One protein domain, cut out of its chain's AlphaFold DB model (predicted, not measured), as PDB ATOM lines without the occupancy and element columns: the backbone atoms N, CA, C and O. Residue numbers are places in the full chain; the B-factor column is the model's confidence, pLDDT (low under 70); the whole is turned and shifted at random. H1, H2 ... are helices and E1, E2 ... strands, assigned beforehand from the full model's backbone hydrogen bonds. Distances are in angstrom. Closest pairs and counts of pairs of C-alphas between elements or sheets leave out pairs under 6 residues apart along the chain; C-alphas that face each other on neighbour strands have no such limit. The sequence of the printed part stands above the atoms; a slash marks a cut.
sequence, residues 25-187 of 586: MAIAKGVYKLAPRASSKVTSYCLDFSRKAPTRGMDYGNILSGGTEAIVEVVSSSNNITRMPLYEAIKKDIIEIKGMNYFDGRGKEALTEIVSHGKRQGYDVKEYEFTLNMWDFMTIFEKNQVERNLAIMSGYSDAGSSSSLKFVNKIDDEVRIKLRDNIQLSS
ATOM      1  N   MET A  25      50.496 -14.387 -25.884       85.69
ATOM      2  CA  MET A  25      50.378 -15.813 -26.154       85.69
ATOM      3  C   MET A  25      51.734 -16.465 -25.987       85.69
ATOM      4  O   MET A  25      52.764 -15.828 -26.200       85.69
ATOM      5  N   ALA A  26      51.741 -17.747 -25.662       86.44
ATOM      6  CA  ALA A  26      52.929 -18.566 -25.801       86.44
ATOM      7  C   ALA A  26      52.699 -19.684 -26.817       86.44
ATOM      8  O   ALA A  26      51.598 -20.225 -26.895       86.44
ATOM      9  N   ILE A  27      53.733 -20.014 -27.593       87.44
ATOM     10  CA  ILE A  27      53.778 -21.191 -28.468       87.44
ATOM     11  C   ILE A  27      54.755 -22.194 -27.860       87.44
ATOM     12  O   ILE A  27      55.872 -21.829 -27.489       87.44
ATOM     13  N   ALA A  28      54.333 -23.453 -27.765       84.44
ATOM     14  CA  ALA A  28      55.149 -24.525 -27.215       84.44
ATOM     15  C   ALA A  28      56.384 -24.834 -28.065       84.44
ATOM     16  O   ALA A  28      56.338 -24.765 -29.291       84.44
ATOM     17  N   LYS A  29      57.475 -25.254 -27.415       88.25
ATOM     18  CA  LYS A  29      58.624 -25.839 -28.118       88.25
ATOM     19  C   LYS A  29      58.199 -27.048 -28.967       88.25
ATOM     20  O   LYS A  29      57.326 -27.821 -28.571       88.25
ATOM     21  N   GLY A  30      58.830 -27.238 -30.121       89.12
ATOM     22  CA  GLY A  30      58.442 -28.277 -31.075       89.12
ATOM     23  C   GLY A  30      58.938 -28.025 -32.494       89.12
ATOM     24  O   GLY A  30      59.671 -27.073 -32.760       89.12
ATOM     25  N   VAL A  31      58.541 -28.899 -33.420       92.06
ATOM     26  CA  VAL A  31      58.838 -28.760 -34.851       92.06
ATOM     27  C   VAL A  31      57.531 -28.685 -35.625       92.06
ATOM     28  O   VAL A  31      56.733 -29.618 -35.587       92.06
ATOM     29  N   TYR A  32      57.346 -27.597 -36.362       92.38
ATOM     30  CA  TYR A  32      56.172 -27.352 -37.191       92.38
ATOM     31  C   TYR A  32      56.591 -27.379 -38.655       92.38
ATOM     32  O   TYR A  32      57.513 -26.665 -39.048       92.38
ATOM     33  N   LYS A  33      55.942 -28.221 -39.459       95.06
ATOM     34  CA  LYS A  33      56.167 -28.303 -40.906       95.06
ATOM     35  C   LYS A  33      54.987 -27.674 -41.635       95.06
ATOM     36  O   LYS A  33      53.839 -27.938 -41.280       95.06
ATOM     37  N   LEU A  34      55.284 -26.853 -42.630       95.19
ATOM     38  CA  LEU A  34      54.317 -26.119 -43.431       95.19
ATOM     39  C   LEU A  34      54.614 -26.379 -44.905       95.19
ATOM     40  O   LEU A  34      55.687 -26.025 -45.393       95.19
ATOM     41  N   ALA A  35      53.653 -26.969 -45.610       94.56
ATOM     42  CA  ALA A  35      53.700 -27.053 -47.065       94.56
ATOM     43  C   ALA A  35      53.652 -25.643 -47.702       94.56
ATOM     44  O   ALA A  35      53.266 -24.680 -47.019       94.56
ATOM     45  N   PRO A  36      54.027 -25.499 -48.987       94.31
ATOM     46  CA  PRO A  36      53.873 -24.254 -49.742       94.31
ATOM     47  C   PRO A  36      52.489 -23.631 -49.557       94.31
ATOM     48  O   PRO A  36      51.478 -24.325 -49.681       94.31
ATOM     49  N   ARG A  37      52.441 -22.338 -49.211       90.81
ATOM     50  CA  ARG A  37      51.197 -21.572 -48.966       90.81
ATOM     51  C   ARG A  37      50.223 -22.180 -47.944       90.81
ATOM     52  O   ARG A  37      49.063 -21.772 -47.871       90.81
ATOM     53  N   ALA A  38      50.664 -23.149 -47.145       91.62
ATOM     54  CA  ALA A  38      49.824 -23.825 -46.166       91.62
ATOM     55  C   ALA A  38      49.863 -23.133 -44.798       91.62
ATOM     56  O   ALA A  38      50.652 -22.226 -44.533       91.62
ATOM     57  N   SER A  39      49.014 -23.595 -43.886       89.69
ATOM     58  CA  SER A  39      49.056 -23.183 -42.486       89.69
ATOM     59  C   SER A  39      48.983 -24.393 -41.565       89.69
ATOM     60  O   SER A  39      48.424 -25.419 -41.945       89.69
ATOM     61  N   SER A  40      49.556 -24.284 -40.368       89.06
ATOM     62  CA  SER A  40      49.542 -25.352 -39.369       89.06
ATOM     63  C   SER A  40      49.215 -24.789 -37.997       89.06
ATOM     64  O   SER A  40      49.780 -23.772 -37.576       89.06
ATOM     65  N   LYS A  41      48.282 -25.451 -37.307       86.69
ATOM     66  CA  LYS A  41      47.907 -25.118 -35.934       86.69
ATOM     67  C   LYS A  41      49.099 -25.351 -35.017       86.69
ATOM     68  O   LYS A  41      49.787 -26.366 -35.117       86.69
ATOM     69  N   VAL A  42      49.306 -24.431 -34.085       86.31
ATOM     70  CA  VAL A  42      50.339 -24.571 -33.065       86.31
ATOM     71  C   VAL A  42      49.724 -24.849 -31.705       86.31
ATOM     72  O   VAL A  42      48.609 -24.428 -31.396       86.31
ATOM     73  N   THR A  43      50.472 -25.553 -30.862       82.12
ATOM     74  CA  THR A  43      50.134 -25.677 -29.446       82.12
ATOM     75  C   THR A  43      50.444 -24.346 -28.776       82.12
ATOM     76  O   THR A  43      51.609 -23.983 -28.629       82.12
ATOM     77  N   SER A  44      49.396 -23.606 -28.419       82.38
ATOM     78  CA  SER A  44      49.505 -22.273 -27.828       82.38
ATOM     79  C   SER A  44      48.611 -22.118 -26.606       82.38
ATOM     80  O   SER A  44      47.699 -22.920 -26.415       82.38
ATOM     81  N   TYR A  45      48.883 -21.114 -25.777       78.12
ATOM     82  CA  TYR A  45      48.050 -20.764 -24.626       78.12
ATOM     83  C   TYR A  45      48.152 -19.274 -24.297       78.12
ATOM     84  O   TYR A  45      49.142 -18.610 -24.628       78.12
ATOM     85  N   CYS A  46      47.125 -18.755 -23.629       77.94
ATOM     86  CA  CYS A  46      47.071 -17.365 -23.198       77.94
ATOM     87  C   CYS A  46      47.918 -17.134 -21.956       77.94
ATOM     88  O   CYS A  46      47.828 -17.865 -20.972       77.94
ATOM     89  N   LEU A  47      48.680 -16.050 -21.979       76.06
ATOM     90  CA  LEU A  47      49.434 -15.590 -20.823       76.06
ATOM     91  C   LEU A  47      48.653 -14.577 -19.972       76.06
ATOM     92  O   LEU A  47      48.975 -14.385 -18.802       76.06
ATOM     93  N   ASP A  48      47.604 -13.976 -20.542       72.38
ATOM     94  CA  ASP A  48      46.736 -13.001 -19.879       72.38
ATOM     95  C   ASP A  48      45.370 -13.635 -19.538       72.38
ATOM     96  O   ASP A  48      44.677 -14.126 -20.430       72.38
ATOM     97  N   PHE A  49      44.960 -13.616 -18.262       57.03
ATOM     98  CA  PHE A  49      43.723 -14.265 -17.786       57.03
ATOM     99  C   PHE A  49      42.427 -13.525 -18.167       57.03
ATOM    100  O   PHE A  49      41.389 -14.145 -18.377       57.03
ATOM    101  N   SER A  50      42.451 -12.192 -18.246       53.59
ATOM    102  CA  SER A  50      41.242 -11.359 -18.381       53.59
ATOM    103  C   SER A  50      40.944 -10.891 -19.809       53.59
ATOM    104  O   SER A  50      40.034 -10.079 -20.029       53.59
ATOM    105  N   ARG A  51      41.717 -11.357 -20.793       59.75
ATOM    106  CA  ARG A  51      41.702 -10.809 -22.153       59.75
ATOM    107  C   ARG A  51      41.022 -11.770 -23.129       59.75
ATOM    108  O   ARG A  51      41.092 -12.985 -22.961       59.75
ATOM    109  N   LYS A  52      40.302 -11.214 -24.118       59.22
ATOM    110  CA  LYS A  52      39.556 -12.017 -25.105       59.22
ATOM    111  C   LYS A  52      40.527 -12.957 -25.815       59.22
ATOM    112  O   LYS A  52      41.675 -12.590 -26.027       59.22
ATOM    113  N   ALA A  53      40.061 -14.148 -26.163       60.91
ATOM    114  CA  ALA A  53      40.830 -15.112 -26.932       60.91
ATOM    115  C   ALA A  53      41.293 -14.543 -28.297       60.91
ATOM    116  O   ALA A  53      40.629 -13.636 -28.817       60.91
ATOM    117  N   PRO A  54      42.380 -15.081 -28.887       64.00
ATOM    118  CA  PRO A  54      42.943 -14.622 -30.153       64.00
ATOM    119  C   PRO A  54      41.859 -14.589 -31.214       64.00
ATOM    120  O   PRO A  54      41.268 -15.624 -31.508       64.00
ATOM    121  N   THR A  55      41.559 -13.426 -31.786       65.12
ATOM    122  CA  THR A  55      40.537 -13.350 -32.834       65.12
ATOM    123  C   THR A  55      41.132 -13.695 -34.190       65.12
ATOM    124  O   THR A  55      42.341 -13.590 -34.429       65.12
ATOM    125  N   ARG A  56      40.267 -14.099 -35.124       65.00
ATOM    126  CA  ARG A  56      40.670 -14.286 -36.519       65.00
ATOM    127  C   ARG A  56      41.234 -12.967 -37.060       65.00
ATOM    128  O   ARG A  56      40.556 -11.946 -37.034       65.00
ATOM    129  N   GLY A  57      42.459 -13.014 -37.580       66.00
ATOM    130  CA  GLY A  57      43.125 -11.850 -38.175       66.00
ATOM    131  C   GLY A  57      43.959 -11.007 -37.207       66.00
ATOM    132  O   GLY A  57      44.617 -10.085 -37.675       66.00
ATOM    133  N   MET A  58      43.997 -11.333 -35.908       74.75
ATOM    134  CA  MET A  58      45.025 -10.781 -35.020       74.75
ATOM    135  C   MET A  58      46.392 -11.337 -35.409       74.75
ATOM    136  O   MET A  58      46.584 -12.557 -35.449       74.75
ATOM    137  N   ASP A  59      47.315 -10.423 -35.692       82.31
ATOM    138  CA  ASP A  59      48.718 -10.717 -35.950       82.31
ATOM    139  C   ASP A  59      49.486 -10.763 -34.624       82.31
ATOM    140  O   ASP A  59      49.368  -9.864 -33.790       82.31
ATOM    141  N   TYR A  60      50.262 -11.828 -34.433       84.19
ATOM    142  CA  TYR A  60      51.142 -12.053 -33.286       84.19
ATOM    143  C   TYR A  60      52.620 -11.965 -33.686       84.19
ATOM    144  O   TYR A  60      53.476 -12.646 -33.117       84.19
ATOM    145  N   GLY A  61      52.931 -11.119 -34.670       82.50
ATOM    146  CA  GLY A  61      54.280 -10.904 -35.176       82.50
ATOM    147  C   GLY A  61      55.271 -10.295 -34.177       82.50
ATOM    148  O   GLY A  61      56.476 -10.334 -34.432       82.50
ATOM    149  N   ASN A  62      54.819  -9.752 -33.034       87.44
ATOM    150  CA  ASN A  62      55.734  -9.232 -32.018       87.44
ATOM    151  C   ASN A  62      56.224 -10.341 -31.078       87.44
ATOM    152  O   ASN A  62      55.531 -10.728 -30.133       87.44
ATOM    153  N   ILE A  63      57.444 -10.822 -31.313       87.31
ATOM    154  CA  ILE A  63      58.082 -11.820 -30.454       87.31
ATOM    155  C   ILE A  63      58.663 -11.151 -29.207       87.31
ATOM    156  O   ILE A  63      59.600 -10.364 -29.292       87.31
ATOM    157  N   LEU A  64      58.139 -11.514 -28.037       84.25
ATOM    158  CA  LEU A  64      58.562 -10.972 -26.745       84.25
ATOM    159  C   LEU A  64      59.796 -11.681 -26.176       84.25
ATOM    160  O   LEU A  64      60.624 -11.060 -25.515       84.25
ATOM    161  N   SER A  65      59.906 -12.998 -26.374       84.62
ATOM    162  CA  SER A  65      61.065 -13.804 -25.956       84.62
ATOM    163  C   SER A  65      61.133 -15.119 -26.728       84.62
ATOM    164  O   SER A  65      60.117 -15.569 -27.252       84.62
ATOM    165  N   GLY A  66      62.315 -15.740 -26.799       79.19
ATOM    166  CA  GLY A  66      62.508 -17.030 -27.477       79.19
ATOM    167  C   GLY A  66      62.686 -16.936 -28.999       79.19
ATOM    168  O   GLY A  66      62.829 -17.955 -29.669       79.19
ATOM    169  N   GLY A  67      62.653 -15.726 -29.571       74.50
ATOM    170  CA  GLY A  67      62.691 -15.513 -31.025       74.50
ATOM    171  C   GLY A  67      64.024 -15.858 -31.686       74.50
ATOM    172  O   GLY A  67      64.043 -16.226 -32.857       74.50
ATOM    173  N   THR A  68      65.128 -15.761 -30.944       77.81
ATOM    174  CA  THR A  68      66.470 -16.169 -31.390       77.81
ATOM    175  C   THR A  68      66.675 -17.680 -31.311       77.81
ATOM    176  O   THR A  68      67.433 -18.253 -32.088       77.81
ATOM    177  N   GLU A  69      65.970 -18.339 -30.395       82.31
ATOM    178  CA  GLU A  69      65.977 -19.787 -30.186       82.31
ATOM    179  C   GLU A  69      65.006 -20.522 -31.132       82.31
ATOM    180  O   GLU A  69      65.036 -21.753 -31.238       82.31
ATOM    181  N   ALA A  70      64.163 -19.763 -31.834       87.44
ATOM    182  CA  ALA A  70      63.229 -20.220 -32.846       87.44
ATOM    183  C   ALA A  70      63.849 -20.115 -34.244       87.44
ATOM    184  O   ALA A  70      64.031 -19.020 -34.773       87.44
ATOM    185  N   ILE A  71      64.159 -21.257 -34.855       94.44
ATOM    186  CA  ILE A  71      64.821 -21.328 -36.160       94.44
ATOM    187  C   ILE A  71      63.813 -21.715 -37.236       94.44
ATOM    188  O   ILE A  71      63.146 -22.741 -37.129       94.44
ATOM    189  N   VAL A  72      63.742 -20.924 -38.299       91.94
ATOM    190  CA  VAL A  72      62.963 -21.200 -39.505       91.94
ATOM    191  C   VAL A  72      63.909 -21.721 -40.582       91.94
ATOM    192  O   VAL A  72      64.882 -21.059 -40.934       91.94
ATOM    193  N   GLU A  73      63.640 -22.925 -41.079       95.81
ATOM    194  CA  GLU A  73      64.319 -23.549 -42.212       95.81
ATOM    195  C   GLU A  73      63.396 -23.466 -43.435       95.81
ATOM    196  O   GLU A  73      62.315 -24.054 -43.428       95.81
ATOM    197  N   VAL A  74      63.810 -22.742 -44.473       93.25
ATOM    198  CA  VAL A  74      63.121 -22.692 -45.770       93.25
ATOM    199  C   VAL A  74      63.790 -23.698 -46.698       93.25
ATOM    200  O   VAL A  74      64.995 -23.596 -46.937       93.25
ATOM    201  N   VAL A  75      63.028 -24.678 -47.180       93.00
ATOM    202  CA  VAL A  75      63.486 -25.738 -48.082       93.00
ATOM    203  C   VAL A  75      63.011 -25.393 -49.489       93.00
ATOM    204  O   VAL A  75      61.837 -25.572 -49.812       93.00
ATOM    205  N   SER A  76      63.924 -24.871 -50.307       90.50
ATOM    206  CA  SER A  76      63.600 -24.501 -51.690       90.50
ATOM    207  C   SER A  76      63.288 -25.719 -52.561       90.50
ATOM    208  O   SER A  76      63.749 -26.827 -52.279       90.50
ATOM    209  N   SER A  77      62.613 -25.498 -53.689       85.62
ATOM    210  CA  SER A  77      62.434 -26.505 -54.755       85.62
ATOM    211  C   SER A  77      63.741 -27.164 -55.237       85.62
ATOM    212  O   SER A  77      63.736 -28.320 -55.650       85.62
ATOM    213  N   SER A  78      64.877 -26.464 -55.122       89.69
ATOM    214  CA  SER A  78      66.228 -26.980 -55.412       89.69
ATOM    215  C   SER A  78      66.876 -27.766 -54.258       89.69
ATOM    216  O   SER A  78      68.059 -28.091 -54.315       89.69
ATOM    217  N   ASN A  79      66.125 -28.048 -53.190       90.56
ATOM    218  CA  ASN A  79      66.568 -28.694 -51.950       90.56
ATOM    219  C   ASN A  79      67.648 -27.921 -51.156       90.56
ATOM    220  O   ASN A  79      68.233 -28.449 -50.209       90.56
ATOM    221  N   ASN A  80      67.897 -26.649 -51.493       93.56
ATOM    222  CA  ASN A  80      68.721 -25.753 -50.680       93.56
ATOM    223  C   ASN A  80      67.956 -25.319 -49.423       93.56
ATOM    224  O   ASN A  80      66.803 -24.885 -49.522       93.56
ATOM    225  N   ILE A  81      68.609 -25.407 -48.258       95.81
ATOM    226  CA  ILE A  81      68.033 -25.055 -46.952       95.81
ATOM    227  C   ILE A  81      68.599 -23.718 -46.476       95.81
ATOM    228  O   ILE A  81      69.778 -23.623 -46.137       95.81
ATOM    229  N   THR A  82      67.740 -22.706 -46.366       96.31
ATOM    230  CA  THR A  82      68.094 -21.417 -45.751       96.31
ATOM    231  C   THR A  82      67.596 -21.378 -44.313       96.31
ATOM    232  O   THR A  82      66.443 -21.714 -44.051       96.31
ATOM    233  N   ARG A  83      68.447 -20.965 -43.366       96.81
ATOM    234  CA  ARG A  83      68.094 -20.852 -41.941       96.81
ATOM    235  C   ARG A  83      68.064 -19.397 -41.502       96.81
ATOM    236  O   ARG A  83      69.004 -18.663 -41.787       96.81
ATOM    237  N   MET A  84      67.035 -19.009 -40.756       96.75
ATOM    238  CA  MET A  84      66.956 -17.690 -40.121       96.75
ATOM    239  C   MET A  84      66.164 -17.742 -38.807       96.75
ATOM    240  O   MET A  84      65.366 -18.664 -38.616       96.75
ATOM    241  N   PRO A  85      66.352 -16.781 -37.890       95.38
ATOM    242  CA  PRO A  85      65.497 -16.641 -36.715       95.38
ATOM    243  C   PRO A  85      64.036 -16.350 -37.086       95.38
ATOM    244  O   PRO A  85      63.757 -15.688 -38.089       95.38
ATOM    245  N   LEU A  86      63.089 -16.768 -36.244       93.62
ATOM    246  CA  LEU A  86      61.657 -16.573 -36.498       93.62
ATOM    247  C   LEU A  86      61.271 -15.095 -36.636       93.62
ATOM    248  O   LEU A  86      60.471 -14.764 -37.505       93.62
ATOM    249  N   TYR A  87      61.861 -14.196 -35.840       91.81
ATOM    250  CA  TYR A  87      61.569 -12.760 -35.957       91.81
ATOM    251  C   TYR A  87      61.971 -12.202 -37.333       91.81
ATOM    252  O   TYR A  87      61.315 -11.302 -37.858       91.81
ATOM    253  N   GLU A  88      63.040 -12.733 -37.931       94.00
ATOM    254  CA  GLU A  88      63.507 -12.318 -39.249       94.00
ATOM    255  C   GLU A  88      62.590 -12.863 -40.345       94.00
ATOM    256  O   GLU A  88      62.241 -12.127 -41.265       94.00
ATOM    257  N   ALA A  89      62.134 -14.113 -40.208       94.44
ATOM    258  CA  ALA A  89      61.156 -14.710 -41.115       94.44
ATOM    259  C   ALA A  89      59.821 -13.945 -41.118       94.44
ATOM    260  O   ALA A  89      59.241 -13.749 -42.183       94.44
ATOM    261  N   ILE A  90      59.364 -13.460 -39.957       93.06
ATOM    262  CA  ILE A  90      58.178 -12.591 -39.853       93.06
ATOM    263  C   ILE A  90      58.442 -11.244 -40.528       93.06
ATOM    264  O   ILE A  90      57.648 -10.789 -41.345       93.06
ATOM    265  N   LYS A  91      59.591 -10.616 -40.249       92.81
ATOM    266  CA  LYS A  91      59.974  -9.333 -40.861       92.81
ATOM    267  C   LYS A  91      60.082  -9.412 -42.392       92.81
ATOM    268  O   LYS A  91      59.819  -8.417 -43.062       92.81
ATOM    269  N   LYS A  92      60.485 -10.567 -42.929       96.12
ATOM    270  CA  LYS A  92      60.589 -10.855 -44.370       96.12
ATOM    271  C   LYS A  92      59.276 -11.339 -45.005       96.12
ATOM    272  O   LYS A  92      59.302 -11.707 -46.173       96.12
ATOM    273  N   ASP A  93      58.168 -11.360 -44.259       95.75
ATOM    274  CA  ASP A  93      56.862 -11.886 -44.698       95.75
ATOM    275  C   ASP A  93      56.937 -13.332 -45.233       95.75
ATOM    276  O   ASP A  93      56.259 -13.700 -46.185       95.75
ATOM    277  N   ILE A  94      57.790 -14.171 -44.632       96.19
ATOM    278  CA  ILE A  94      57.904 -15.608 -44.949       96.19
ATOM    279  C   ILE A  94      56.922 -16.415 -44.096       96.19
ATOM    280  O   ILE A  94      56.252 -17.325 -44.588       96.19
ATOM    281  N   ILE A  95      56.846 -16.080 -42.807       95.81
ATOM    282  CA  ILE A  95      55.941 -16.690 -41.834       95.81
ATOM    283  C   ILE A  95      55.087 -15.605 -41.201       95.81
ATOM    284  O   ILE A  95      55.593 -14.573 -40.776       95.81
ATOM    285  N   GLU A  96      53.803 -15.893 -41.049       94.31
ATOM    286  CA  GLU A  96      52.866 -15.062 -40.302       94.31
ATOM    287  C   GLU A  96      52.275 -15.873 -39.137       94.31
ATOM    288  O   GLU A  96      52.016 -17.072 -39.278       94.31
ATOM    289  N   ILE A  97      52.069 -15.243 -37.973       92.19
ATOM    290  CA  ILE A  97      51.464 -15.890 -36.797       92.19
ATOM    291  C   ILE A  97      50.088 -15.284 -36.554       92.19
ATOM    292  O   ILE A  97      49.975 -14.108 -36.221       92.19
ATOM    293  N   LYS A  98      49.035 -16.092 -36.698       88.56
ATOM    294  CA  LYS A  98      47.647 -15.617 -36.645       88.56
ATOM    295  C   LYS A  98      46.806 -16.341 -35.611       88.56
ATOM    296  O   LYS A  98      46.937 -17.552 -35.434       88.56
ATOM    297  N   GLY A  99      45.868 -15.607 -35.014       83.69
ATOM    298  CA  GLY A  99      44.729 -16.203 -34.318       83.69
ATOM    299  C   GLY A  99      43.835 -17.003 -35.273       83.69
ATOM    300  O   GLY A  99      43.603 -16.601 -36.420       83.69
ATOM    301  N   MET A 100      43.335 -18.148 -34.807       76.50
ATOM    302  CA  MET A 100      42.377 -18.995 -35.523       76.50
ATOM    303  C   MET A 100      40.997 -18.942 -34.873       76.50
ATOM    304  O   MET A 100      40.866 -18.765 -33.661       76.50
ATOM    305  N   ASN A 101      39.966 -19.193 -35.681       71.44
ATOM    306  CA  ASN A 101      38.648 -19.505 -35.139       71.44
ATOM    307  C   ASN A 101      38.692 -20.877 -34.434       71.44
ATOM    308  O   ASN A 101      39.433 -21.767 -34.852       71.44
ATOM    309  N   TYR A 102      37.907 -21.051 -33.369       69.62
ATOM    310  CA  TYR A 102      37.842 -22.285 -32.581       69.62
ATOM    311  C   TYR A 102      37.522 -23.512 -33.449       69.62
ATOM    312  O   TYR A 102      38.122 -24.572 -33.261       69.62
ATOM    313  N   PHE A 103      36.629 -23.339 -34.428       74.44
ATOM    314  CA  PHE A 103      36.185 -24.401 -35.326       74.44
ATOM    315  C   PHE A 103      36.926 -24.465 -36.669       74.44
ATOM    316  O   PHE A 103      36.550 -25.313 -37.461       74.44
ATOM    317  N   ASP A 104      37.959 -23.644 -36.924       74.56
ATOM    318  CA  ASP A 104      38.697 -23.606 -38.211       74.56
ATOM    319  C   ASP A 104      39.224 -25.010 -38.589       74.56
ATOM    320  O   ASP A 104      40.147 -25.524 -37.948       74.56
ATOM    321  N   GLY A 105      38.592 -25.649 -39.582       75.88
ATOM    322  CA  GLY A 105      38.894 -27.012 -40.049       75.88
ATOM    323  C   GLY A 105      38.337 -28.158 -39.189       75.88
ATOM    324  O   GLY A 105      38.638 -29.322 -39.455       75.88
ATOM    325  N   ARG A 106      37.531 -27.858 -38.162       79.31
ATOM    326  CA  ARG A 106      36.873 -28.822 -37.255       79.31
ATOM    327  C   ARG A 106      35.347 -28.753 -37.306       79.31
ATOM    328  O   ARG A 106      34.691 -29.415 -36.503       79.31
ATOM    329  N   GLY A 107      34.752 -27.988 -38.221       85.69
ATOM    330  CA  GLY A 107      33.301 -27.789 -38.226       85.69
ATOM    331  C   GLY A 107      32.496 -29.085 -38.337       85.69
ATOM    332  O   GLY A 107      31.511 -29.233 -37.624       85.69
ATOM    333  N   LYS A 108      32.953 -30.074 -39.122       91.56
ATOM    334  CA  LYS A 108      32.287 -31.390 -39.222       91.56
ATOM    335  C   LYS A 108      32.266 -32.149 -37.897       91.56
ATOM    336  O   LYS A 108      31.241 -32.707 -37.514       91.56
ATOM    337  N   GLU A 109      33.404 -32.181 -37.209       85.50
ATOM    338  CA  GLU A 109      33.558 -32.848 -35.914       85.50
ATOM    339  C   GLU A 109      32.666 -32.169 -34.871       85.50
ATOM    340  O   GLU A 109      31.865 -32.829 -34.217       85.50
ATOM    341  N   ALA A 110      32.711 -30.836 -34.810       85.31
ATOM    342  CA  ALA A 110      31.874 -30.044 -33.920       85.31
ATOM    343  C   ALA A 110      30.374 -30.240 -34.187       85.31
ATOM    344  O   ALA A 110      29.605 -30.445 -33.252       85.31
ATOM    345  N   LEU A 111      29.948 -30.236 -35.453       90.00
ATOM    346  CA  LEU A 111      28.566 -30.549 -35.832       90.00
ATOM    347  C   LEU A 111      28.171 -31.960 -35.396       90.00
ATOM    348  O   LEU A 111      27.078 -32.152 -34.873       90.00
ATOM    349  N   THR A 112      29.063 -32.938 -35.565       92.56
ATOM    350  CA  THR A 112      28.829 -34.323 -35.134       92.56
ATOM    351  C   THR A 112      28.628 -34.404 -33.620       92.56
ATOM    352  O   THR A 112      27.698 -35.066 -33.155       92.56
ATOM    353  N   GLU A 113      29.457 -33.702 -32.844       87.62
ATOM    354  CA  GLU A 113      29.333 -33.607 -31.387       87.62
ATOM    355  C   GLU A 113      28.019 -32.933 -30.970       87.62
ATOM    356  O   GLU A 113      27.308 -33.471 -30.118       87.62
ATOM    357  N   ILE A 114      27.664 -31.808 -31.601       88.94
ATOM    358  CA  ILE A 114      26.428 -31.055 -31.336       88.94
ATOM    359  C   ILE A 114      25.198 -31.916 -31.631       88.94
ATOM    360  O   ILE A 114      24.324 -32.039 -30.774       88.94
ATOM    361  N   VAL A 115      25.145 -32.571 -32.795       92.75
ATOM    362  CA  VAL A 115      24.041 -33.466 -33.180       92.75
ATOM    363  C   VAL A 115      23.938 -34.640 -32.204       92.75
ATOM    364  O   VAL A 115      22.857 -34.935 -31.696       92.75
ATOM    365  N   SER A 116      25.061 -35.284 -31.878       91.38
ATOM    366  CA  SER A 116      25.089 -36.440 -30.971       91.38
ATOM    367  C   SER A 116      24.715 -36.073 -29.533       91.38
ATOM    368  O   SER A 116      24.097 -36.863 -28.818       91.38
ATOM    369  N   HIS A 117      25.113 -34.892 -29.059       87.56
ATOM    370  CA  HIS A 117      24.731 -34.392 -27.744       87.56
ATOM    371  C   HIS A 117      23.260 -33.966 -27.712       87.56
ATOM    372  O   HIS A 117      22.532 -34.401 -26.823       87.56
ATOM    373  N   GLY A 118      22.798 -33.202 -28.705       90.94
ATOM    374  CA  GLY A 118      21.415 -32.737 -28.782       90.94
ATOM    375  C   GLY A 118      20.405 -33.881 -28.879       90.94
ATOM    376  O   GLY A 118      19.429 -33.869 -28.134       90.94
ATOM    377  N   LYS A 119      20.693 -34.937 -29.657       92.81
ATOM    378  CA  LYS A 119      19.864 -36.162 -29.686       92.81
ATOM    379  C   LYS A 119      19.741 -36.824 -28.313       92.81
ATOM    380  O   LYS A 119      18.658 -37.268 -27.949       92.81
ATOM    381  N   ARG A 120      20.827 -36.866 -27.530       92.94
ATOM    382  CA  ARG A 120      20.818 -37.428 -26.165       92.94
ATOM    383  C   ARG A 120      20.020 -36.578 -25.177       92.94
ATOM    384  O   ARG A 120      19.467 -37.131 -24.236       92.94
ATOM    385  N   GLN A 121      19.974 -35.263 -25.382       92.25
ATOM    386  CA  GLN A 121      19.248 -34.316 -24.528       92.25
ATOM    387  C   GLN A 121      17.804 -34.052 -24.997       92.25
ATOM    388  O   GLN A 121      17.082 -33.301 -24.349       92.25
ATOM    389  N   GLY A 122      17.370 -34.650 -26.114       92.38
ATOM    390  CA  GLY A 122      16.035 -34.431 -26.681       92.38
ATOM    391  C   GLY A 122      15.848 -33.067 -27.360       92.38
ATOM    392  O   GLY A 122      14.714 -32.627 -27.533       92.38
ATOM    393  N   TYR A 123      16.933 -32.387 -27.738       93.19
ATOM    394  CA  TYR A 123      16.872 -31.125 -28.478       93.19
ATOM    395  C   TYR A 123      16.597 -31.357 -29.969       93.19
ATOM    396  O   TYR A 123      17.047 -32.352 -30.542       93.19
ATOM    397  N   ASP A 124      15.898 -30.417 -30.614       93.12
ATOM    398  CA  ASP A 124      15.745 -30.433 -32.070       93.12
ATOM    399  C   ASP A 124      17.082 -30.084 -32.736       93.12
ATOM    400  O   ASP A 124      17.608 -28.981 -32.585       93.12
ATOM    401  N   VAL A 125      17.650 -31.055 -33.451       94.94
ATOM    402  CA  VAL A 125      18.940 -30.935 -34.145       94.94
ATOM    403  C   VAL A 125      18.815 -31.076 -35.660       94.94
ATOM    404  O   VAL A 125      19.836 -31.217 -36.331       94.94
ATOM    405  N   LYS A 126      17.598 -31.044 -36.222       94.88
ATOM    406  CA  LYS A 126      17.366 -31.309 -37.655       94.88
ATOM    407  C   LYS A 126      18.196 -30.412 -38.573       94.88
ATOM    408  O   LYS A 126      18.734 -30.889 -39.568       94.88
ATOM    409  N   GLU A 127      18.342 -29.136 -38.224       89.81
ATOM    410  CA  GLU A 127      19.123 -28.170 -39.005       89.81
ATOM    411  C   GLU A 127      20.634 -28.468 -38.965       89.81
ATOM    412  O   GLU A 127      21.303 -28.447 -40.002       89.81
ATOM    413  N   TYR A 128      21.177 -28.837 -37.799       92.94
ATOM    414  CA  TYR A 128      22.582 -29.245 -37.668       92.94
ATOM    415  C   TYR A 128      22.863 -30.589 -38.336       92.94
ATOM    416  O   TYR A 128      23.922 -30.766 -38.926       92.94
ATOM    417  N   GLU A 129      21.920 -31.527 -38.268       94.81
ATOM    418  CA  GLU A 129      22.016 -32.831 -38.923       94.81
ATOM    419  C   GLU A 129      21.969 -32.689 -40.448       94.81
ATOM    420  O   GLU A 129      22.794 -33.277 -41.145       94.81
ATOM    421  N   PHE A 130      21.082 -31.836 -40.970       95.31
ATOM    422  CA  PHE A 130      21.073 -31.465 -42.384       95.31
ATOM    423  C   PHE A 130      22.408 -30.835 -42.804       95.31
ATOM    424  O   PHE A 130      23.022 -31.269 -43.778       95.31
ATOM    425  N   THR A 131      22.900 -29.864 -42.031       94.19
ATOM    426  CA  THR A 131      24.186 -29.194 -42.281       94.19
ATOM    427  C   THR A 131      25.357 -30.186 -42.257       94.19
ATOM    428  O   THR A 131      26.235 -30.122 -43.117       94.19
ATOM    429  N   LEU A 132      25.361 -31.138 -41.318       95.69
ATOM    430  CA  LEU A 132      26.370 -32.195 -41.212       95.69
ATOM    431  C   LEU A 132      26.343 -33.143 -42.418       95.69
ATOM    432  O   LEU A 132      27.400 -33.463 -42.960       95.69
ATOM    433  N   ASN A 133      25.155 -33.551 -42.870       95.94
ATOM    434  CA  ASN A 133      24.987 -34.409 -44.048       95.94
ATOM    435  C   ASN A 133      25.407 -33.700 -45.344       95.94
ATOM    436  O   ASN A 133      25.958 -34.326 -46.247       95.94
ATOM    437  N   MET A 134      25.199 -32.384 -45.417       96.56
ATOM    438  CA  MET A 134      25.627 -31.560 -46.547       96.56
ATOM    439  C   MET A 134      27.119 -31.200 -46.509       96.56
ATOM    440  O   MET A 134      27.638 -30.681 -47.496       96.56
ATOM    441  N   TRP A 135      27.829 -31.482 -45.410       95.06
ATOM    442  CA  TRP A 135      29.187 -30.986 -45.179       95.06
ATOM    443  C   TRP A 135      30.162 -31.323 -46.308       95.06
ATOM    444  O   TRP A 135      30.911 -30.459 -46.758       95.06
ATOM    445  N   ASP A 136      30.174 -32.564 -46.793       94.88
ATOM    446  CA  ASP A 136      31.144 -32.985 -47.813       94.88
ATOM    447  C   ASP A 136      30.871 -32.354 -49.187       94.88
ATOM    448  O   ASP A 136      31.800 -32.205 -49.980       94.88
ATOM    449  N   PHE A 137      29.641 -31.884 -49.415       94.88
ATOM    450  CA  PHE A 137      29.212 -31.197 -50.636       94.88
ATOM    451  C   PHE A 137      29.414 -29.676 -50.583       94.88
ATOM    452  O   PHE A 137      29.329 -29.014 -51.614       94.88
ATOM    453  N   MET A 138      29.705 -29.116 -49.406       95.00
ATOM    454  CA  MET A 138      29.954 -27.685 -49.247       95.00
ATOM    455  C   MET A 138      31.318 -27.274 -49.809       95.00
ATOM    456  O   MET A 138      32.351 -27.931 -49.596       95.00
ATOM    457  N   THR A 139      31.337 -26.104 -50.439       92.38
ATOM    458  CA  THR A 139      32.561 -25.381 -50.782       92.38
ATOM    459  C   THR A 139      33.344 -25.001 -49.521       92.38
ATOM    460  O   THR A 139      32.815 -24.939 -48.409       92.38
ATOM    461  N   ILE A 140      34.634 -24.688 -49.681       82.19
ATOM    462  CA  ILE A 140      35.473 -24.200 -48.571       82.19
ATOM    463  C   ILE A 140      34.882 -22.917 -47.965       82.19
ATOM    464  O   ILE A 140      34.936 -22.719 -46.753       82.19
ATOM    465  N   PHE A 141      34.292 -22.046 -48.790       83.38
ATOM    466  CA  PHE A 141      33.648 -20.825 -48.315       83.38
ATOM    467  C   PHE A 141      32.445 -21.127 -47.413       83.38
ATOM    468  O   PHE A 141      32.356 -20.566 -46.326       83.38
ATOM    469  N   GLU A 142      31.566 -22.043 -47.819       89.75
ATOM    470  CA  GLU A 142      30.391 -22.440 -47.032       89.75
ATOM    471  C   GLU A 142      30.786 -23.130 -45.724       89.75
ATOM    472  O   GLU A 142      30.280 -22.753 -44.668       89.75
ATOM    473  N   LYS A 143      31.767 -24.043 -45.758       89.62
ATOM    474  CA  LYS A 143      32.331 -24.672 -44.547       89.62
ATOM    475  C   LYS A 143      32.824 -23.623 -43.551       89.62
ATOM    476  O   LYS A 143      32.466 -23.661 -42.376       89.62
ATOM    477  N   ASN A 144      33.563 -22.628 -44.041       80.31
ATOM    478  CA  ASN A 144      34.061 -21.528 -43.220       80.31
ATOM    479  C   ASN A 144      32.935 -20.657 -42.632       80.31
ATOM    480  O   ASN A 144      33.093 -20.124 -41.532       80.31
ATOM    481  N   GLN A 145      31.820 -20.470 -43.351       84.06
ATOM    482  CA  GLN A 145      30.655 -19.742 -42.833       84.06
ATOM    483  C   GLN A 145      29.939 -20.543 -41.743       84.06
ATOM    484  O   GLN A 145      29.607 -19.986 -40.699       84.06
ATOM    485  N   VAL A 146      29.766 -21.852 -41.934       88.31
ATOM    486  CA  VAL A 146      29.174 -22.734 -40.920       88.31
ATOM    487  C   VAL A 146      30.024 -22.746 -39.650       88.31
ATOM    488  O   VAL A 146      29.498 -22.515 -38.566       88.31
ATOM    489  N   GLU A 147      31.343 -22.907 -39.760       84.94
ATOM    490  CA  GLU A 147      32.265 -22.833 -38.613       84.94
ATOM    491  C   GLU A 147      32.187 -21.489 -37.882       84.94
ATOM    492  O   GLU A 147      32.266 -21.433 -36.651       84.94
ATOM    493  N   ARG A 148      32.001 -20.391 -38.626       78.38
ATOM    494  CA  ARG A 148      31.799 -19.062 -38.046       78.38
ATOM    495  C   ARG A 148      30.490 -18.980 -37.267       78.38
ATOM    496  O   ARG A 148      30.495 -18.483 -36.144       78.38
ATOM    497  N   ASN A 149      29.400 -19.485 -37.832       83.69
ATOM    498  CA  ASN A 149      28.096 -19.485 -37.177       83.69
ATOM    499  C   ASN A 149      28.111 -20.357 -35.918       83.69
ATOM    500  O   ASN A 149      27.654 -19.914 -34.869       83.69
ATOM    501  N   LEU A 150      28.734 -21.538 -35.977       83.31
ATOM    502  CA  LEU A 150      28.909 -22.414 -34.815       83.31
ATOM    503  C   LEU A 150      29.685 -21.730 -33.689       83.31
ATOM    504  O   LEU A 150      29.313 -21.866 -32.522       83.31
ATOM    505  N   ALA A 151      30.735 -20.975 -34.028       73.50
ATOM    506  CA  ALA A 151      31.493 -20.194 -33.055       73.50
ATOM    507  C   ALA A 151      30.592 -19.164 -32.362       73.50
ATOM    508  O   ALA A 151      30.490 -19.168 -31.134       73.50
ATOM    509  N   ILE A 152      29.858 -18.362 -33.143       73.81
ATOM    510  CA  ILE A 152      28.923 -17.346 -32.636       73.81
ATOM    511  C   ILE A 152      27.871 -17.975 -31.710       73.81
ATOM    512  O   ILE A 152      27.659 -17.483 -30.603       73.81
ATOM    513  N   MET A 153      27.246 -19.076 -32.135       76.44
ATOM    514  CA  MET A 153      26.183 -19.753 -31.383       76.44
ATOM    515  C   MET A 153      26.678 -20.387 -30.083       76.44
ATOM    516  O   MET A 153      25.960 -20.400 -29.089       76.44
ATOM    517  N   SER A 154      27.922 -20.864 -30.062       68.69
ATOM    518  CA  SER A 154      28.539 -21.476 -28.879       68.69
ATOM    519  C   SER A 154      29.034 -20.445 -27.852       68.69
ATOM    520  O   SER A 154      29.775 -20.791 -26.935       68.69
ATOM    521  N   GLY A 155      28.700 -19.161 -28.021       61.59
ATOM    522  CA  GLY A 155      29.209 -18.075 -27.178       61.59
ATOM    523  C   GLY A 155      30.680 -17.726 -27.437       61.59
ATOM    524  O   GLY A 155      31.179 -16.745 -26.885       61.59
ATOM    525  N   TYR A 156      31.351 -18.443 -28.344       62.66
ATOM    526  CA  TYR A 156      32.631 -18.062 -28.942       62.66
ATOM    527  C   TYR A 156      32.384 -17.026 -30.056       62.66
ATOM    528  O   TYR A 156      32.785 -17.203 -31.206       62.66
ATOM    529  N   SER A 157      31.670 -15.935 -29.738       56.44
ATOM    530  CA  SER A 157      31.665 -14.720 -30.579       56.44
ATOM    531  C   SER A 157      33.111 -14.334 -30.910       56.44
ATOM    532  O   SER A 157      33.937 -14.638 -30.068       56.44
ATOM    533  N   ASP A 158      33.403 -13.664 -32.041       51.94
ATOM    534  CA  ASP A 158      34.717 -13.317 -32.662       51.94
ATOM    535  C   ASP A 158      36.048 -13.371 -31.840       51.94
ATOM    536  O   ASP A 158      37.116 -13.468 -32.442       51.94
ATOM    537  N   ALA A 159      36.040 -13.304 -30.506       49.19
ATOM    538  CA  ALA A 159      37.012 -13.931 -29.599       49.19
ATOM    539  C   ALA A 159      37.258 -15.406 -29.979       49.19
ATOM    540  O   ALA A 159      36.425 -16.259 -29.703       49.19
ATOM    541  N   GLY A 160      38.381 -15.722 -30.632       52.97
ATOM    542  CA  GLY A 160      38.684 -17.090 -31.071       52.97
ATOM    543  C   GLY A 160      39.010 -18.039 -29.913       52.97
ATOM    544  O   GLY A 160      38.359 -18.035 -28.875       52.97
ATOM    545  N   SER A 161      40.005 -18.912 -30.067       61.62
ATOM    546  CA  SER A 161      40.355 -19.878 -29.012       61.62
ATOM    547  C   SER A 161      41.655 -19.500 -28.329       61.62
ATOM    548  O   SER A 161      42.672 -19.345 -29.006       61.62
ATOM    549  N   SER A 162      41.652 -19.460 -26.994       58.59
ATOM    550  CA  SER A 162      42.841 -19.251 -26.151       58.59
ATOM    551  C   SER A 162      43.969 -20.263 -26.393       58.59
ATOM    552  O   SER A 162      45.061 -20.104 -25.861       58.59
ATOM    553  N   SER A 163      43.706 -21.290 -27.207       63.06
ATOM    554  CA  SER A 163      44.637 -22.349 -27.585       63.06
ATOM    555  C   SER A 163      44.942 -22.433 -29.089       63.06
ATOM    556  O   SER A 163      45.736 -23.286 -29.498       63.06
ATOM    557  N   SER A 164      44.343 -21.582 -29.933       73.12
ATOM    558  CA  SER A 164      44.425 -21.721 -31.396       73.12
ATOM    559  C   SER A 164      45.125 -20.539 -32.066       73.12
ATOM    560  O   SER A 164      44.493 -19.672 -32.669       73.12
ATOM    561  N   LEU A 165      46.455 -20.547 -32.018       86.25
ATOM    562  CA  LEU A 165      47.290 -19.865 -33.004       86.25
ATOM    563  C   LEU A 165      47.626 -20.812 -34.171       86.25
ATOM    564  O   LEU A 165      47.631 -22.037 -34.015       86.25
ATOM    565  N   LYS A 166      47.978 -20.241 -35.325       89.81
ATOM    566  CA  LYS A 166      48.642 -20.952 -36.428       89.81
ATOM    567  C   LYS A 166      49.844 -20.198 -36.960       89.81
ATOM    568  O   LYS A 166      49.848 -18.968 -36.984       89.81
ATOM    569  N   PHE A 167      50.802 -20.964 -37.470       93.06
ATOM    570  CA  PHE A 167      51.765 -20.459 -38.438       93.06
ATOM    571  C   PHE A 167      51.159 -20.520 -39.839       93.06
ATOM    572  O   PHE A 167      50.537 -21.519 -40.207       93.06
ATOM    573  N   VAL A 168      51.359 -19.467 -40.622       93.69
ATOM    574  CA  VAL A 168      50.969 -19.385 -42.031       93.69
ATOM    575  C   VAL A 168      52.236 -19.227 -42.862       93.69
ATOM    576  O   VAL A 168      53.008 -18.299 -42.632       93.69
ATOM    577  N   ASN A 169      52.446 -20.137 -43.812       96.00
ATOM    578  CA  ASN A 169      53.508 -20.045 -44.803       96.00
ATOM    579  C   ASN A 169      53.071 -19.111 -45.933       96.00
ATOM    580  O   ASN A 169      52.029 -19.316 -46.559       96.00
ATOM    581  N   LYS A 170      53.858 -18.068 -46.177       96.50
ATOM    582  CA  LYS A 170      53.541 -17.013 -47.141       96.50
ATOM    583  C   LYS A 170      54.222 -17.211 -48.491       96.50
ATOM    584  O   LYS A 170      53.876 -16.490 -49.421       96.50
ATOM    585  N   ILE A 171      55.117 -18.190 -48.615       96.62
ATOM    586  CA  ILE A 171      55.907 -18.455 -49.823       96.62
ATOM    587  C   ILE A 171      55.566 -19.816 -50.450       96.62
ATOM    588  O   ILE A 171      54.808 -20.610 -49.884       96.62
ATOM    589  N   ASP A 172      56.112 -20.059 -51.642       96.12
ATOM    590  CA  ASP A 172      55.873 -21.263 -52.454       96.12
ATOM    591  C   ASP A 172      56.850 -22.421 -52.151       96.12
ATOM    592  O   ASP A 172      56.791 -23.468 -52.790       96.12
ATOM    593  N   ASP A 173      57.704 -22.262 -51.138       95.94
ATOM    594  CA  ASP A 173      58.635 -23.285 -50.645       95.94
ATOM    595  C   ASP A 173      58.129 -23.940 -49.342       95.94
ATOM    596  O   ASP A 173      57.305 -23.366 -48.622       95.94
ATOM    597  N   GLU A 174      58.625 -25.138 -49.003       96.50
ATOM    598  CA  GLU A 174      58.348 -25.764 -47.698       96.50
ATOM    599  C   GLU A 174      59.053 -24.974 -46.589       96.50
ATOM    600  O   GLU A 174      60.227 -24.613 -46.698       96.50
ATOM    601  N   VAL A 175      58.351 -24.757 -45.474       96.81
ATOM    602  CA  VAL A 175      58.927 -24.118 -44.290       96.81
ATOM    603  C   VAL A 175      58.848 -25.042 -43.082       96.81
ATOM    604  O   VAL A 175      57.797 -25.593 -42.748       96.81
ATOM    605  N   ARG A 176      59.968 -25.181 -42.372       96.56
ATOM    606  CA  ARG A 176      60.064 -25.909 -41.107       96.56
ATOM    607  C   ARG A 176      60.487 -24.973 -39.986       96.56
ATOM    608  O   ARG A 176      61.581 -24.427 -39.999       96.56
ATOM    609  N   ILE A 177      59.645 -24.843 -38.972       95.12
ATOM    610  CA  ILE A 177      59.883 -23.992 -37.808       95.12
ATOM    611  C   ILE A 177      60.281 -24.889 -36.635       95.12
ATOM    612  O   ILE A 177      59.505 -25.741 -36.205       95.12
ATOM    613  N   LYS A 178      61.500 -24.717 -36.127       94.25
ATOM    614  CA  LYS A 178      62.064 -25.441 -34.984       94.25
ATOM    615  C   LYS A 178      62.122 -24.513 -33.777       94.25
ATOM    616  O   LYS A 178      62.939 -23.596 -33.733       94.25
ATOM    617  N   LEU A 179      61.283 -24.782 -32.787       90.56
ATOM    618  CA  LEU A 179      61.232 -24.056 -31.526       90.56
ATOM    619  C   LEU A 179      61.971 -24.860 -30.461       90.56
ATOM    620  O   LEU A 179      61.494 -25.920 -30.056       90.56
ATOM    621  N   ARG A 180      63.149 -24.387 -30.038       86.88
ATOM    622  CA  ARG A 180      63.928 -25.043 -28.970       86.88
ATOM    623  C   ARG A 180      63.329 -24.791 -27.585       86.88
ATOM    624  O   ARG A 180      63.290 -25.705 -26.769       86.88
ATOM    625  N   ASP A 181      62.811 -23.583 -27.394       85.25
ATOM    626  CA  ASP A 181      62.125 -23.113 -26.194       85.25
ATOM    627  C   ASP A 181      60.704 -22.646 -26.534       85.25
ATOM    628  O   ASP A 181      60.353 -22.447 -27.702       85.25
ATOM    629  N   ASN A 182      59.892 -22.444 -25.496       85.69
ATOM    630  CA  ASN A 182      58.595 -21.793 -25.625       85.69
ATOM    631  C   ASN A 182      58.803 -20.337 -26.072       85.69
ATOM    632  O   ASN A 182      59.597 -19.608 -25.471       85.69
ATOM    633  N   ILE A 183      58.073 -19.898 -27.096       88.62
ATOM    634  CA  ILE A 183      58.092 -18.500 -27.539       88.62
ATOM    635  C   ILE A 183      56.972 -17.748 -26.842       88.62
ATOM    636  O   ILE A 183      55.866 -18.270 -26.753       88.62
ATOM    637  N   GLN A 184      57.223 -16.502 -26.444       88.94
ATOM    638  CA  GLN A 184      56.160 -15.568 -26.074       88.94
ATOM    639  C   GLN A 184      55.937 -14.544 -27.174       88.94
ATOM    640  O   GLN A 184      56.890 -13.987 -27.717       88.94
ATOM    641  N   LEU A 185      54.676 -14.268 -27.459       89.56
ATOM    642  CA  LEU A 185      54.220 -13.393 -28.521       89.56
ATOM    643  C   LEU A 185      53.235 -12.374 -27.969       89.56
ATOM    644  O   LEU A 185      52.536 -12.630 -26.987       89.56
ATOM    645  N   SER A 186      53.137 -11.244 -28.650       86.12
ATOM    646  CA  SER A 186      52.112 -10.240 -28.417       86.12
ATOM    647  C   SER A 186      51.539  -9.767 -29.739       86.12
ATOM    648  O   SER A 186      52.240  -9.705 -30.750       86.12
ATOM    649  N   SER A 187      50.278  -9.351 -29.706       82.31
ATOM    650  CA  SER A 187      49.695  -8.558 -30.787       82.31
ATOM    651  C   SER A 187      50.146  -7.089 -30.771       82.31
ATOM    652  O   SER A 187      49.756  -6.316 -31.640       82.31
TER     653      SER A 187
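Overview. This is residues 25 to 187 of the 586 residues of an uncharacterized protein of Kordia sp. SMS9 (UniProt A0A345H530). The model has two lobes: a sandwich of ten strands, two sheets face to face, and a bundle of three helices, H2, H3 and H4, joined to it by the links E7 to H2 and H4 to E8. In the sandwich a curled sheet, E4-E10-E1-E3-E8-E7, faces a flatter one, E2-E9-E5-E6, with short H1 packed on E4, E7 and E5. The printed part has 163 residues, with four named helices and ten named strands in the order E1 to E6, H1, E7, H2, H3, H4, E8 to E10; both sheets are antiparallel and the class is mixed. It is only just compact, close to loose, with a radius of gyration of the C-alphas of 18.1 A, and flat, spanning 55 by 41 by 21 A.

Along the chain. Find C-alpha 25 at (50.378, -15.813, -26.154), where E1, residues 25 to 27, begins. Next come E2, 30 to 34, E3, 39 to 46 and 20.2 A long, E4, 62 to 65, E5, 70 to 75, E6, 81 to 85, H1, 86 to 91, and E7, 95 to 99. H2, 107 to 121, starts at C-alpha 107 (33.301, -27.789, -38.226) and runs 20.7 A; H3, 126 to 137, runs 17.6 A and H4, 140 to 153, 20.0 A. E8, 164 to 169, and E9, 174 to 179, lead to E10, 183 to 186, ending at C-alpha 186 (52.112, -10.240, -28.417).

Arrangement. The six-strand sheet is folded, E4, E10 and E1 facing E8 and E7, with E3 as the hinge. E3 bends by 61 degrees at residue 43; look for N 26 and O 45 at 2.9 A toward E1, and N 40 and O 167 at 2.9 A toward E8. In the other sheet, N 32 and O 177 are 2.9 A apart between E2 and E9, and N 72 and O 84 2.8 A in the hairpin E5 and E6. H1 is on both sheets; its closest C-alphas to E7 are Ala 89 and Ile 95, 5.6 A. In the up-and-down bundle, each helix running against the one before, H2 and H3 touch at Leu 111 and Leu 132, C-alphas 6.0 A, at a shallow tilt of 25 degrees. H2 touches H4 with residue 107 alone, C-alpha 5.1 A from that of Glu 147. Every O i to N i+4 pair is within hydrogen-bond range in H1 and H4, 10 of 11 in H2 and 6 of 8 in H3.

Size, cuts and confidence. The C-alphas farthest apart, Asn 80 and Gly 122, are 58.5 A apart. The printed part has no cut; the long link is E3 to E4. Look for pLDDT under 70 at residues 49 to 57, 102 and 154 to 163.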